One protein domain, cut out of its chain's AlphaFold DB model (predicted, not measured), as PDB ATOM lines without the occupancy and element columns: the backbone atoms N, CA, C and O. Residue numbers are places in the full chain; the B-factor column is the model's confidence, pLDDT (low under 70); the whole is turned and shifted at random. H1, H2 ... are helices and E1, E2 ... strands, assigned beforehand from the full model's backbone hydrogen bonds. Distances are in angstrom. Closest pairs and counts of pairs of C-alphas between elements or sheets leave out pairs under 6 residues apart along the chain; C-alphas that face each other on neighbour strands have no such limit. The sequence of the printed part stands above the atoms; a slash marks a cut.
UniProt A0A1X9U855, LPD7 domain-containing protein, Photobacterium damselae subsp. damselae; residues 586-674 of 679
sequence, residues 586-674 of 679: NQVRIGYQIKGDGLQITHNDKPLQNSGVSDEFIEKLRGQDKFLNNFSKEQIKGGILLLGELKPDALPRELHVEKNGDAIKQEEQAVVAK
ATOM      1  N   ASN A 586     249.972 186.797 177.782       79.44
ATOM      2  CA  ASN A 586     248.778 187.523 178.249       79.44
ATOM      3  C   ASN A 586     249.001 189.024 178.542       79.44
ATOM      4  O   ASN A 586     248.098 189.691 179.045       79.44
ATOM      5  N   GLN A 587     250.187 189.565 178.255       84.06
ATOM      6  CA  GLN A 587     250.562 190.943 178.582       84.06
ATOM      7  C   GLN A 587     250.586 191.850 177.343       84.06
ATOM      8  O   GLN A 587     250.803 191.412 176.212       84.06
ATOM      9  N   VAL A 588     250.357 193.140 177.579       83.31
ATOM     10  CA  VAL A 588     250.351 194.210 176.580       83.31
ATOM     11  C   VAL A 588     251.235 195.358 177.064       83.31
ATOM     12  O   VAL A 588     251.170 195.767 178.222       83.31
ATOM     13  N   ARG A 589     252.049 195.885 176.150       84.12
ATOM     14  CA  ARG A 589     252.891 197.074 176.314       84.12
ATOM     15  C   ARG A 589     252.164 198.294 175.766       84.12
ATOM     16  O   ARG A 589     251.821 198.316 174.583       84.12
ATOM     17  N   ILE A 590     251.975 199.303 176.611       85.69
ATOM     18  CA  ILE A 590     251.513 200.631 176.207       85.69
ATOM     19  C   ILE A 590     252.714 201.573 176.197       85.69
ATOM     20  O   ILE A 590     253.359 201.773 177.227       85.69
ATOM     21  N   GLY A 591     253.024 202.115 175.023       81.44
ATOM     22  CA  GLY A 591     254.157 203.008 174.787       81.44
ATOM     23  C   GLY A 591     253.726 204.329 174.155       81.44
ATOM     24  O   GLY A 591     252.540 204.571 173.920       81.44
ATOM     25  N   TYR A 592     254.702 205.192 173.868       83.94
ATOM     26  CA  TYR A 592     254.465 206.528 173.324       83.94
ATOM     27  C   TYR A 592     255.498 206.857 172.242       83.94
ATOM     28  O   TYR A 592     256.659 206.477 172.341       83.94
ATOM     29  N   GLN A 593     255.087 207.578 171.202       79.06
ATOM     30  CA  GLN A 593     255.956 208.033 170.114       79.06
ATOM     31  C   GLN A 593     255.684 209.509 169.815       79.06
ATOM     32  O   GLN A 593     254.530 209.932 169.761       79.06
ATOM     33  N   ILE A 594     256.734 210.307 169.619       75.94
ATOM     34  CA  ILE A 594     256.603 211.739 169.307       75.94
ATOM     35  C   ILE A 594     256.110 211.906 167.867       75.94
ATOM     36  O   ILE A 594     256.658 211.295 166.948       75.94
ATOM     37  N   LYS A 595     255.082 212.736 167.659       76.50
ATOM     38  CA  LYS A 595     254.479 212.969 166.343       76.50
ATOM     39  C   LYS A 595     253.950 214.399 166.222       76.50
ATOM     40  O   LYS A 595     252.802 214.679 166.563       76.50
ATOM     41  N   GLY A 596     254.798 215.295 165.717       74.19
ATOM     42  CA  GLY A 596     254.543 216.736 165.786       74.19
ATOM     43  C   GLY A 596     254.483 217.196 167.246       74.19
ATOM     44  O   GLY A 596     255.213 216.670 168.084       74.19
ATOM     45  N   ASP A 597     253.567 218.110 167.559       66.69
ATOM     46  CA  ASP A 597     253.385 218.674 168.907       66.69
ATOM     47  C   ASP A 597     252.644 217.744 169.899       66.69
ATOM     48  O   ASP A 597     252.203 218.178 170.967       66.69
ATOM     49  N   GLY A 598     252.477 216.461 169.556       74.88
ATOM     50  CA  GLY A 598     251.743 215.481 170.358       74.88
ATOM     51  C   GLY A 598     252.435 214.124 170.496       74.88
ATOM     52  O   GLY A 598     253.367 213.782 169.763       74.88
ATOM     53  N   LEU A 599     251.946 213.327 171.446       81.81
ATOM     54  CA  LEU A 599     252.389 211.952 171.688       81.81
ATOM     55  C   LEU A 599     251.372 210.952 171.140       81.81
ATOM     56  O   LEU A 599     250.243 210.872 171.622       81.81
ATOM     57  N   GLN A 600     251.782 210.163 170.150       85.44
ATOM     58  CA  GLN A 600     251.012 209.029 169.656       85.44
ATOM     59  C   GLN A 600     251.138 207.847 170.629       85.44
ATOM     60  O   GLN A 600     252.247 207.401 170.919       85.44
ATOM     61  N   ILE A 601     250.011 207.327 171.116       86.56
ATOM     62  CA  ILE A 601     249.977 206.159 172.011       86.56
ATOM     63  C   ILE A 601     250.119 204.878 171.181       86.56
ATOM     64  O   ILE A 601     249.450 204.723 170.151       86.56
ATOM     65  N   THR A 602     250.949 203.940 171.638       83.69
ATOM     66  CA  THR A 602     251.114 202.615 171.031       83.69
ATOM     67  C   THR A 602     250.633 201.490 171.949       83.69
ATOM     68  O   THR A 602     250.692 201.590 173.168       83.69
ATOM     69  N   HIS A 603     250.162 200.404 171.341       86.38
ATOM     70  CA  HIS A 603     249.748 199.145 171.952       86.38
ATOM     71  C   HIS A 603     250.498 198.020 171.227       86.38
ATOM     72  O   HIS A 603     250.230 197.752 170.051       86.38
ATOM     73  N   ASN A 604     251.455 197.378 171.904       83.19
ATOM     74  CA  ASN A 604     252.428 196.451 171.306       83.19
ATOM     75  C   ASN A 604     253.052 197.036 170.018       83.19
ATOM     76  O   ASN A 604     252.911 196.484 168.926       83.19
ATOM     77  N   ASP A 605     253.675 198.212 170.166       78.69
ATOM     78  CA  ASP A 605     254.384 198.988 169.131       78.69
ATOM     79  C   ASP A 605     253.548 199.446 167.910       78.69
ATOM     80  O   ASP A 605     254.079 200.071 166.992       78.69
ATOM     81  N   LYS A 606     252.224 199.227 167.907       83.19
ATOM     82  CA  LYS A 606     251.280 199.726 166.884       83.19
ATOM     83  C   LYS A 606     250.413 200.869 167.432       83.19
ATOM     84  O   LYS A 606     250.088 200.830 168.612       83.19
ATOM     85  N   PRO A 607     249.974 201.854 166.624       83.94
ATOM     86  CA  PRO A 607     249.067 202.915 167.077       83.94
ATOM     87  C   PRO A 607     247.807 202.399 167.783       83.94
ATOM     88  O   PRO A 607     247.111 201.541 167.237       83.94
ATOM     89  N   LEU A 608     247.467 202.967 168.947       84.00
ATOM     90  CA  LEU A 608     246.309 202.544 169.749       84.00
ATOM     91  C   LEU A 608     244.988 202.626 168.955       84.00
ATOM     92  O   LEU A 608     244.205 201.679 168.986       84.00
ATOM     93  N   GLN A 609     244.808 203.677 168.142       80.12
ATOM     94  CA  GLN A 609     243.701 203.840 167.174       80.12
ATOM     95  C   GLN A 609     243.431 202.573 166.340       80.12
ATOM     96  O   GLN A 609     242.285 202.212 166.091       80.12
ATOM     97  N   ASN A 610     244.499 201.887 165.921       75.19
ATOM     98  CA  ASN A 610     244.461 200.789 164.954       75.19
ATOM     99  C   ASN A 610     244.449 199.406 165.631       75.19
ATOM    100  O   ASN A 610     244.582 198.390 164.951       75.19
ATOM    101  N   SER A 611     244.347 199.355 166.964       72.38
ATOM    102  CA  SER A 611     244.482 198.122 167.751       72.38
ATOM    103  C   SER A 611     243.152 197.441 168.109       72.38
ATOM    104  O   SER A 611     243.167 196.324 168.615       72.38
ATOM    105  N   GLY A 612     242.004 198.077 167.832       74.44
ATOM    106  CA  GLY A 612     240.672 197.512 168.117       74.44
ATOM    107  C   GLY A 612     240.319 197.421 169.610       74.44
ATOM    108  O   GLY A 612     239.396 196.704 169.983       74.44
ATOM    109  N   VAL A 613     241.073 198.127 170.455       82.94
ATOM    110  CA  VAL A 613     240.956 198.140 171.918       82.94
ATOM    111  C   VAL A 613     239.587 198.645 172.396       82.94
ATOM    112  O   VAL A 613     239.011 199.569 171.819       82.94
ATOM    113  N   SER A 614     239.074 198.043 173.475       85.12
ATOM    114  CA  SER A 614     237.758 198.365 174.035       85.12
ATOM    115  C   SER A 614     237.741 199.667 174.843       85.12
ATOM    116  O   SER A 614     238.731 200.090 175.441       85.12
ATOM    117  N   ASP A 615     236.557 200.268 174.925       85.31
ATOM    118  CA  ASP A 615     236.286 201.441 175.760       85.31
ATOM    119  C   ASP A 615     236.578 201.199 177.253       85.31
ATOM    120  O   ASP A 615     237.018 202.118 177.940       85.31
ATOM    121  N   GLU A 616     236.369 199.973 177.743       85.75
ATOM    122  CA  GLU A 616     236.669 199.558 179.122       85.75
ATOM    123  C   GLU A 616     238.182 199.515 179.387       85.75
ATOM    124  O   GLU A 616     238.651 200.009 180.410       85.75
ATOM    125  N   PHE A 617     238.967 198.978 178.447       88.44
ATOM    126  CA  PHE A 617     240.429 198.927 178.540       88.44
ATOM    127  C   PHE A 617     241.034 200.341 178.595       88.44
ATOM    128  O   PHE A 617     241.978 200.583 179.345       88.44
ATOM    129  N   ILE A 618     240.463 201.295 177.850       87.50
ATOM    130  CA  ILE A 618     240.888 202.704 177.867       87.50
ATOM    131  C   ILE A 618     240.565 203.378 179.210       87.50
ATOM    132  O   ILE A 618     241.423 204.072 179.756       87.50
ATOM    133  N   GLU A 619     239.375 203.147 179.776       87.00
ATOM    134  CA  GLU A 619     239.023 203.619 181.125       87.00
ATOM    135  C   GLU A 619     239.968 203.049 182.193       87.00
ATOM    136  O   GLU A 619     240.508 203.796 183.012       87.00
ATOM    137  N   LYS A 620     240.237 201.738 182.143       88.69
ATOM    138  CA  LYS A 620     241.171 201.061 183.053       88.69
ATOM    139  C   LYS A 620     242.584 201.626 182.965       88.69
ATOM    140  O   LYS A 620     243.182 201.882 184.008       88.69
ATOM    141  N   LEU A 621     243.103 201.854 181.756       86.44
ATOM    142  CA  LEU A 621     244.405 202.496 181.559       86.44
ATOM    143  C   LEU A 621     244.437 203.917 182.122       86.44
ATOM    144  O   LEU A 621     245.385 204.264 182.827       86.44
ATOM    145  N   ARG A 622     243.401 204.730 181.859       87.75
ATOM    146  CA  ARG A 622     243.326 206.098 182.393       87.75
ATOM    147  C   ARG A 622     243.339 206.102 183.922       87.75
ATOM    148  O   ARG A 622     244.050 206.903 184.514       87.75
ATOM    149  N   GLY A 623     242.602 205.192 184.560       84.06
ATOM    150  CA  GLY A 623     242.564 205.072 186.022       84.06
ATOM    151  C   GLY A 623     243.865 204.570 186.667       84.06
ATOM    152  O   GLY A 623     244.065 204.785 187.861       84.06
ATOM    153  N   GLN A 624     244.749 203.913 185.909       84.12
ATOM    154  CA  GLN A 624     245.988 203.312 186.426       84.12
ATOM    155  C   GLN A 624     247.227 204.207 186.317       84.12
ATOM    156  O   GLN A 624     248.172 204.006 187.082       84.12
ATOM    157  N   ASP A 625     247.251 205.174 185.396       84.19
ATOM    158  CA  ASP A 625     248.433 206.001 185.138       84.19
ATOM    159  C   ASP A 625     248.202 207.510 185.327       84.19
ATOM    160  O   ASP A 625     247.225 208.099 184.867       84.19
ATOM    161  N   LYS A 626     249.179 208.161 185.970       82.56
ATOM    162  CA  LYS A 626     249.159 209.597 186.278       82.56
ATOM    163  C   LYS A 626     249.234 210.494 185.046       82.56
ATOM    164  O   LYS A 626     248.733 211.616 185.120       82.56
ATOM    165  N   PHE A 627     249.893 210.063 183.971       84.25
ATOM    166  CA  PHE A 627     250.000 210.843 182.739       84.25
ATOM    167  C   PHE A 627     248.714 210.716 181.915       84.25
ATOM    168  O   PHE A 627     248.110 211.743 181.591       84.25
ATOM    169  N   LEU A 628     248.228 209.491 181.684       85.00
ATOM    170  CA  LEU A 628     246.964 209.242 180.981       85.00
ATOM    171  C   LEU A 628     245.761 209.904 181.669       85.00
ATOM    172  O   LEU A 628     244.900 210.439 180.977       85.00
ATOM    173  N   ASN A 629     245.720 209.971 183.005       86.44
ATOM    174  CA  ASN A 629     244.624 210.612 183.747       86.44
ATOM    175  C   ASN A 629     244.504 212.146 183.582       86.44
ATOM    176  O   ASN A 629     243.652 212.763 184.216       86.44
ATOM    177  N   ASN A 630     245.328 212.786 182.745       82.56
ATOM    178  CA  ASN A 630     245.120 214.181 182.329       82.56
ATOM    179  C   ASN A 630     244.316 214.304 181.021       82.56
ATOM    180  O   ASN A 630     244.007 215.420 180.616       82.56
ATOM    181  N   PHE A 631     243.973 213.186 180.374       84.19
ATOM    182  CA  PHE A 631     243.320 213.152 179.066       84.19
ATOM    183  C   PHE A 631     241.964 212.452 179.123       84.19
ATOM    184  O   PHE A 631     241.780 211.471 179.846       84.19
ATOM    185  N   SER A 632     241.008 212.925 178.325       86.12
ATOM    186  CA  SER A 632     239.704 212.275 178.199       86.12
ATOM    187  C   SER A 632     239.826 210.909 177.513       86.12
ATOM    188  O   SER A 632     240.775 210.625 176.774       86.12
ATOM    189  N   LYS A 633     238.824 210.052 177.721       86.00
ATOM    190  CA  LYS A 633     238.708 208.749 177.055       86.00
ATOM    191  C   LYS A 633     238.754 208.888 175.529       86.00
ATOM    192  O   LYS A 633     239.397 208.094 174.848       86.00
ATOM    193  N   GLU A 634     238.119 209.929 175.001       83.00
ATOM    194  CA  GLU A 634     238.041 210.279 173.582       83.00
ATOM    195  C   GLU A 634     239.398 210.747 173.049       83.00
ATOM    196  O   GLU A 634     239.762 210.384 171.935       83.00
ATOM    197  N   GLN A 635     240.178 211.488 173.844       84.50
ATOM    198  CA  GLN A 635     241.549 211.883 173.493       84.50
ATOM    199  C   GLN A 635     242.492 210.668 173.459       84.50
ATOM    200  O   GLN A 635     243.249 210.504 172.504       84.50
ATOM    201  N   ILE A 636     242.400 209.767 174.448       85.06
ATOM    202  CA  ILE A 636     243.192 208.526 174.500       85.06
ATOM    203  C   ILE A 636     242.807 207.587 173.346       85.06
ATOM    204  O   ILE A 636     243.684 207.094 172.638       85.06
ATOM    205  N   LYS A 637     241.509 207.398 173.077       83.44
ATOM    206  CA  LYS A 637     240.993 206.637 171.921       83.44
ATOM    207  C   LYS A 637     241.366 207.292 170.585       83.44
ATOM    208  O   LYS A 637     241.701 206.602 169.625       83.44
ATOM    209  N   GLY A 638     241.382 208.624 170.557       78.88
ATOM    210  CA  GLY A 638     241.924 209.461 169.488       78.88
ATOM    211  C   GLY A 638     243.438 209.329 169.310       78.88
ATOM    212  O   GLY A 638     243.955 209.747 168.279       78.88
ATOM    213  N   GLY A 639     244.149 208.700 170.251       74.75
ATOM    214  CA  GLY A 639     245.483 208.111 170.104       74.75
ATOM    215  C   GLY A 639     246.648 209.054 169.810       74.75
ATOM    216  O   GLY A 639     247.763 208.561 169.647       74.75
ATOM    217  N   ILE A 640     246.418 210.367 169.744       82.50
ATOM    218  CA  ILE A 640     247.443 211.414 169.710       82.50
ATOM    219  C   ILE A 640     247.080 212.431 170.793       82.50
ATOM    220  O   ILE A 640     246.046 213.090 170.716       82.50
ATOM    221  N   LEU A 641     247.935 212.535 171.805       82.25
ATOM    222  CA  LEU A 641     247.747 213.393 172.969       82.25
ATOM    223  C   LEU A 641     248.481 214.722 172.755       82.25
ATOM    224  O   LEU A 641     249.702 214.729 172.599       82.25
ATOM    225  N   LEU A 642     247.748 215.838 172.745       77.06
ATOM    226  CA  LEU A 642     248.319 217.185 172.634       77.06
ATOM    227  C   LEU A 642     248.760 217.684 174.017       77.06
ATOM    228  O   LEU A 642     247.995 217.622 174.974       77.06
ATOM    229  N   LEU A 643     249.993 218.181 174.125       68.25
ATOM    230  CA  LEU A 643     250.693 218.390 175.404       68.25
ATOM    231  C   LEU A 643     250.386 219.731 176.107       68.25
ATOM    232  O   LEU A 643     251.215 220.232 176.866       68.25
ATOM    233  N   GLY A 644     249.230 220.342 175.834       60.12
ATOM    234  CA  GLY A 644     248.856 221.652 176.378       60.12
ATOM    235  C   GLY A 644     248.487 221.585 177.861       60.12
ATOM    236  O   GLY A 644     247.417 221.090 178.188       60.12
ATOM    237  N   GLU A 645     249.360 222.108 178.729       54.59
ATOM    238  CA  GLU A 645     249.169 222.229 180.190       54.59
ATOM    239  C   GLU A 645     249.115 220.892 180.964       54.59
ATOM    240  O   GLU A 645     248.214 220.601 181.754       54.59
ATOM    241  N   LEU A 646     250.153 220.069 180.779       60.16
ATOM    242  CA  LEU A 646     250.422 218.903 181.630       60.16
ATOM    243  C   LEU A 646     251.033 219.280 182.989       60.16
ATOM    244  O   LEU A 646     251.741 220.273 183.123       60.16
ATOM    245  N   LYS A 647     250.800 218.434 184.000       60.66
ATOM    246  CA  LYS A 647     251.351 218.609 185.355       60.66
ATOM    247  C   LYS A 647     252.822 218.141 185.410       60.66
ATOM    248  O   LYS A 647     253.096 217.049 184.910       60.66
ATOM    249  N   PRO A 648     253.757 218.850 186.082       52.81
ATOM    250  CA  PRO A 648     255.193 218.505 186.071       52.81
ATOM    251  C   PRO A 648     255.581 217.126 186.655       52.81
ATOM    252  O   PRO A 648     256.673 216.599 186.390       52.81
ATOM    253  N   ASP A 649     254.710 216.507 187.466       58.72
ATOM    254  CA  ASP A 649     254.907 215.143 187.982       58.72
ATOM    255  C   ASP A 649     254.364 214.043 187.048       58.72
ATOM    256  O   ASP A 649     254.722 212.875 187.209       58.72
ATOM    257  N   ALA A 650     253.556 214.411 186.050       69.25
ATOM    258  CA  ALA A 650     252.849 213.518 185.140       69.25
ATOM    259  C   ALA A 650     253.559 213.428 183.776       69.25
ATOM    260  O   ALA A 650     253.090 213.955 182.769       69.25
ATOM    261  N   LEU A 651     254.705 212.743 183.744       76.94
ATOM    262  CA  LEU A 651     255.438 212.440 182.508       76.94
ATOM    263  C   LEU A 651     255.040 211.070 181.930       76.94
ATOM    264  O   LEU A 651     254.808 210.145 182.711       76.94
ATOM    265  N   PRO A 652     255.041 210.894 180.593       78.12
ATOM    266  CA  PRO A 652     254.769 209.607 179.959       78.12
ATOM    267  C   PRO A 652     255.826 208.568 180.346       78.12
ATOM    268  O   PRO A 652     257.030 208.847 180.354       78.12
ATOM    269  N   ARG A 653     255.369 207.346 180.625       80.50
ATOM    270  CA  ARG A 653     256.203 206.178 180.918       80.50
ATOM    271  C   ARG A 653     255.549 204.924 180.345       80.50
ATOM    272  O   ARG A 653     254.342 204.759 180.465       80.50
ATOM    273  N   GLU A 654     256.354 204.038 179.768       78.62
ATOM    274  CA  GLU A 654     255.923 202.718 179.294       78.62
ATOM    275  C   GLU A 654     255.200 201.914 180.398       78.62
ATOM    276  O   GLU A 654     255.700 201.797 181.522       78.62
ATOM    277  N   LEU A 655     254.023 201.370 180.068       82.31
ATOM    278  CA  LEU A 655     253.173 200.584 180.970       82.31
ATOM    279  C   LEU A 655     253.063 199.137 180.474       82.31
ATOM    280  O   LEU A 655     252.973 198.890 179.270       82.31
ATOM    281  N   HIS A 656     252.987 198.189 181.407       84.62
ATOM    282  CA  HIS A 656     252.660 196.792 181.122       84.62
ATOM    283  C   HIS A 656     251.365 196.420 181.853       84.62
ATOM    284  O   HIS A 656     251.289 196.545 183.076       84.62
ATOM    285  N   VAL A 657     250.363 195.964 181.101       85.06
ATOM    286  CA  VAL A 657     249.036 195.559 181.597       85.06
ATOM    287  C   VAL A 657     248.661 194.177 181.068       85.06
ATOM    288  O   VAL A 657     249.297 193.661 180.145       85.06
ATOM    289  N   GLU A 658     247.634 193.558 181.639       86.38
ATOM    290  CA  GLU A 658     247.022 192.363 181.055       86.38
ATOM    291  C   GLU A 658     246.172 192.719 179.817       86.38
ATOM    292  O   GLU A 658     245.755 193.864 179.632       86.38
ATOM    293  N   LYS A 659     245.887 191.744 178.941       84.06
ATOM    294  CA  LYS A 659     245.097 191.950 177.701       84.06
ATOM    295  C   LYS A 659     243.699 192.557 177.904       84.06
ATOM    296  O   LYS A 659     243.128 193.081 176.953       84.06
ATOM    297  N   ASN A 660     243.143 192.479 179.111       81.25
ATOM    298  CA  ASN A 660     241.851 193.060 179.492       81.25
ATOM    299  C   ASN A 660     241.964 194.482 180.096       81.25
ATOM    300  O   ASN A 660     240.954 195.047 180.522       81.25
ATOM    301  N   GLY A 661     243.177 195.041 180.139       80.31
ATOM    302  CA  GLY A 661     243.490 196.367 180.668       80.31
ATOM    303  C   GLY A 661     243.797 196.400 182.164       80.31
ATOM    304  O   GLY A 661     244.028 197.487 182.683       80.31
ATOM    305  N   ASP A 662     243.797 195.265 182.871       84.50
ATOM    306  CA  ASP A 662     244.025 195.231 184.319       84.50
ATOM    307  C   ASP A 662     245.514 195.394 184.692       84.50
ATOM    308  O   ASP A 662     246.428 194.992 183.960       84.50
ATOM    309  N   ALA A 663     245.755 195.961 185.878       80.44
ATOM    310  CA  ALA A 663     247.091 196.160 186.432       80.44
ATOM    311  C   ALA A 663     247.749 194.827 186.829       80.44
ATOM    312  O   ALA A 663     247.237 194.102 187.688       80.44
ATOM    313  N   ILE A 664     248.942 194.548 186.290       77.88
ATOM    314  CA  ILE A 664     249.740 193.373 186.675       77.88
ATOM    315  C   ILE A 664     250.086 193.462 188.170       77.88
ATOM    316  O   ILE A 664     250.757 194.403 188.608       77.88
ATOM    317  N   LYS A 665     249.648 192.463 188.947       64.00
ATOM    318  CA  LYS A 665     249.813 192.411 190.409       64.00
ATOM    319  C   LYS A 665     251.293 192.498 190.814       64.00
ATOM    320  O   LYS A 665     252.170 191.904 190.188       64.00
ATOM    321  N   GLN A 666     251.565 193.254 191.880       47.34
ATOM    322  CA  GLN A 666     252.903 193.792 192.180       47.34
ATOM    323  C   GLN A 666     253.998 192.745 192.459       47.34
ATOM    324  O   GLN A 666     255.180 193.069 192.337       47.34
ATOM    325  N   GLU A 667     253.643 191.497 192.773       41.53
ATOM    326  CA  GLU A 667     254.616 190.425 193.020       41.53
ATOM    327  C   GLU A 667     255.440 190.059 191.771       41.53
ATOM    328  O   GLU A 667     256.606 189.691 191.908       41.53
ATOM    329  N   GLU A 668     254.914 190.250 190.553       42.53
ATOM    330  CA  GLU A 668     255.687 189.996 189.324       42.53
ATOM    331  C   GLU A 668     256.606 191.166 188.933       42.53
ATOM    332  O   GLU A 668     257.691 190.952 188.387       42.53
ATOM    333  N   GLN A 669     256.231 192.409 189.259       39.53
ATOM    334  CA  GLN A 669     257.040 193.593 188.925       39.53
ATOM    335  C   GLN A 669     258.365 193.640 189.711       39.53
ATOM    336  O   GLN A 669     259.357 194.194 189.236       39.53
ATOM    337  N   ALA A 670     258.415 193.014 190.892       34.12
ATOM    338  CA  ALA A 670     259.606 192.964 191.742       34.12
ATOM    339  C   ALA A 670     260.694 191.975 191.266       34.12
ATOM    340  O   ALA A 670     261.821 192.026 191.769       34.12
ATOM    341  N   VAL A 671     260.385 191.074 190.325       34.22
ATOM    342  CA  VAL A 671     261.306 190.008 189.882       34.22
ATOM    343  C   VAL A 671     262.300 190.507 188.830       34.22
ATOM    344  O   VAL A 671     263.479 190.157 188.888       34.22
ATOM    345  N   VAL A 672     261.864 191.374 187.908       37.34
ATOM    346  CA  VAL A 672     262.726 191.923 186.840       37.34
ATOM    347  C   VAL A 672     263.840 192.796 187.431       37.34
ATOM    348  O   VAL A 672     265.010 192.617 187.102       37.34
ATOM    349  N   ALA A 673     263.513 193.651 188.405       34.72
ATOM    350  CA  ALA A 673     264.467 194.553 189.056       34.72
ATOM    351  C   ALA A 673     265.506 193.862 189.974       34.72
ATOM    352  O   ALA A 673     266.363 194.540 190.536       34.72
ATOM    353  N   LYS A 674     265.439 192.534 190.164       33.09
ATOM    354  CA  LYS A 674     266.331 191.784 191.071       33.09
ATOM    355  C   LYS A 674     267.322 190.837 190.391       33.09
ATOM    356  O   LYS A 674     268.166 190.279 191.086       33.09
TER     357      LYS A 674
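What this domain is: This is residues 586 to 674 of the 679 residues of the protein "LPD7 domain-containing protein" of Photobacterium damselae subsp. damselae (UniProt A0A1X9U855). A four-stranded antiparallel sheet is curled like part of a barrel, and two touching helices, H1 and H2, lie at the open side of the curl, H1 towards E4 and H2 towards E3. A last helix, H3, lies away from H1 and H2, beyond the E4 edge. The printed part has 89 residues, with three named helices and four named strands in the order E1 E2 H1 H2 E3 E4 H3; the sheet runs E3 E2 E1 E4. The class is mixed, helices and strands, with under half of the residues, 44 of 89, in named elements. The whole is compact, with a radius of gyration of the C-alphas of 13.0 A and spans of 37 by 31 by 21 A.

Where its parts are: E1, residues 587 to 595, is the longest strand at 25.5 A, with C-alpha 587 at (250.562, 190.943, 178.582). E2, residues 598 to 603, is 16.5 A long. E3 is residues 640 to 642, and E4 is residues 655 to 658. H1, residues 615 to 624, is the longest helix at 14.5 A, with C-alpha 615 at (236.286, 201.441, 175.760). H2 is residues 633 to 637. H3, residues 666 to 672, is 11.3 A long and ends with C-alpha 672 at (262.726, 191.923, 186.840).

How they stand to each other: The sheet is strongly twisted, with E3 and E4 as its edge strands. E1 and E2 form a hairpin, with N 593 and O 600 2.9 A apart, within hydrogen-bond range. The pairing of E1 is staggered: residues 587 to 590 pair with E4 and residues 590 to 595 with E2. E4 is antiparallel to E1, with N 588 and O 657 at 2.8 A. E3 is antiparallel to E2, with N 641 and O 599 at 2.9 A. H1 is on the sheet but only grazes it, with its residues 617 to 624; H1 and E4 are near each other. H2 is only just on the sheet, with 5 pairs of C-alphas within 10 A, and grazes it with residues 635 to 637. H1 and H2 touch, their closest C-alphas being those of Ile 618 and Lys 633, 6.5 A apart. H3 is not on the sheet and touches no helix. In H1 and H2 every O i to N i+4 pair is within hydrogen-bond range; in H3 0 of 3 are, beside 2 of 4 O i to N i+3 pairs.

The domain as a whole: The C-alphas farthest apart, those of Glu 634 and Lys 674, are 38.1 A apart. The printed part has no cut. The links E2 to H1 and E3 to E4 are long, the latter being residues 643 to 654. The mean pLDDT of the printed part is 75.6; residue 597, residues 643 to 650 and residues 665 to 674 are under 70, and H3 has a mean of 40.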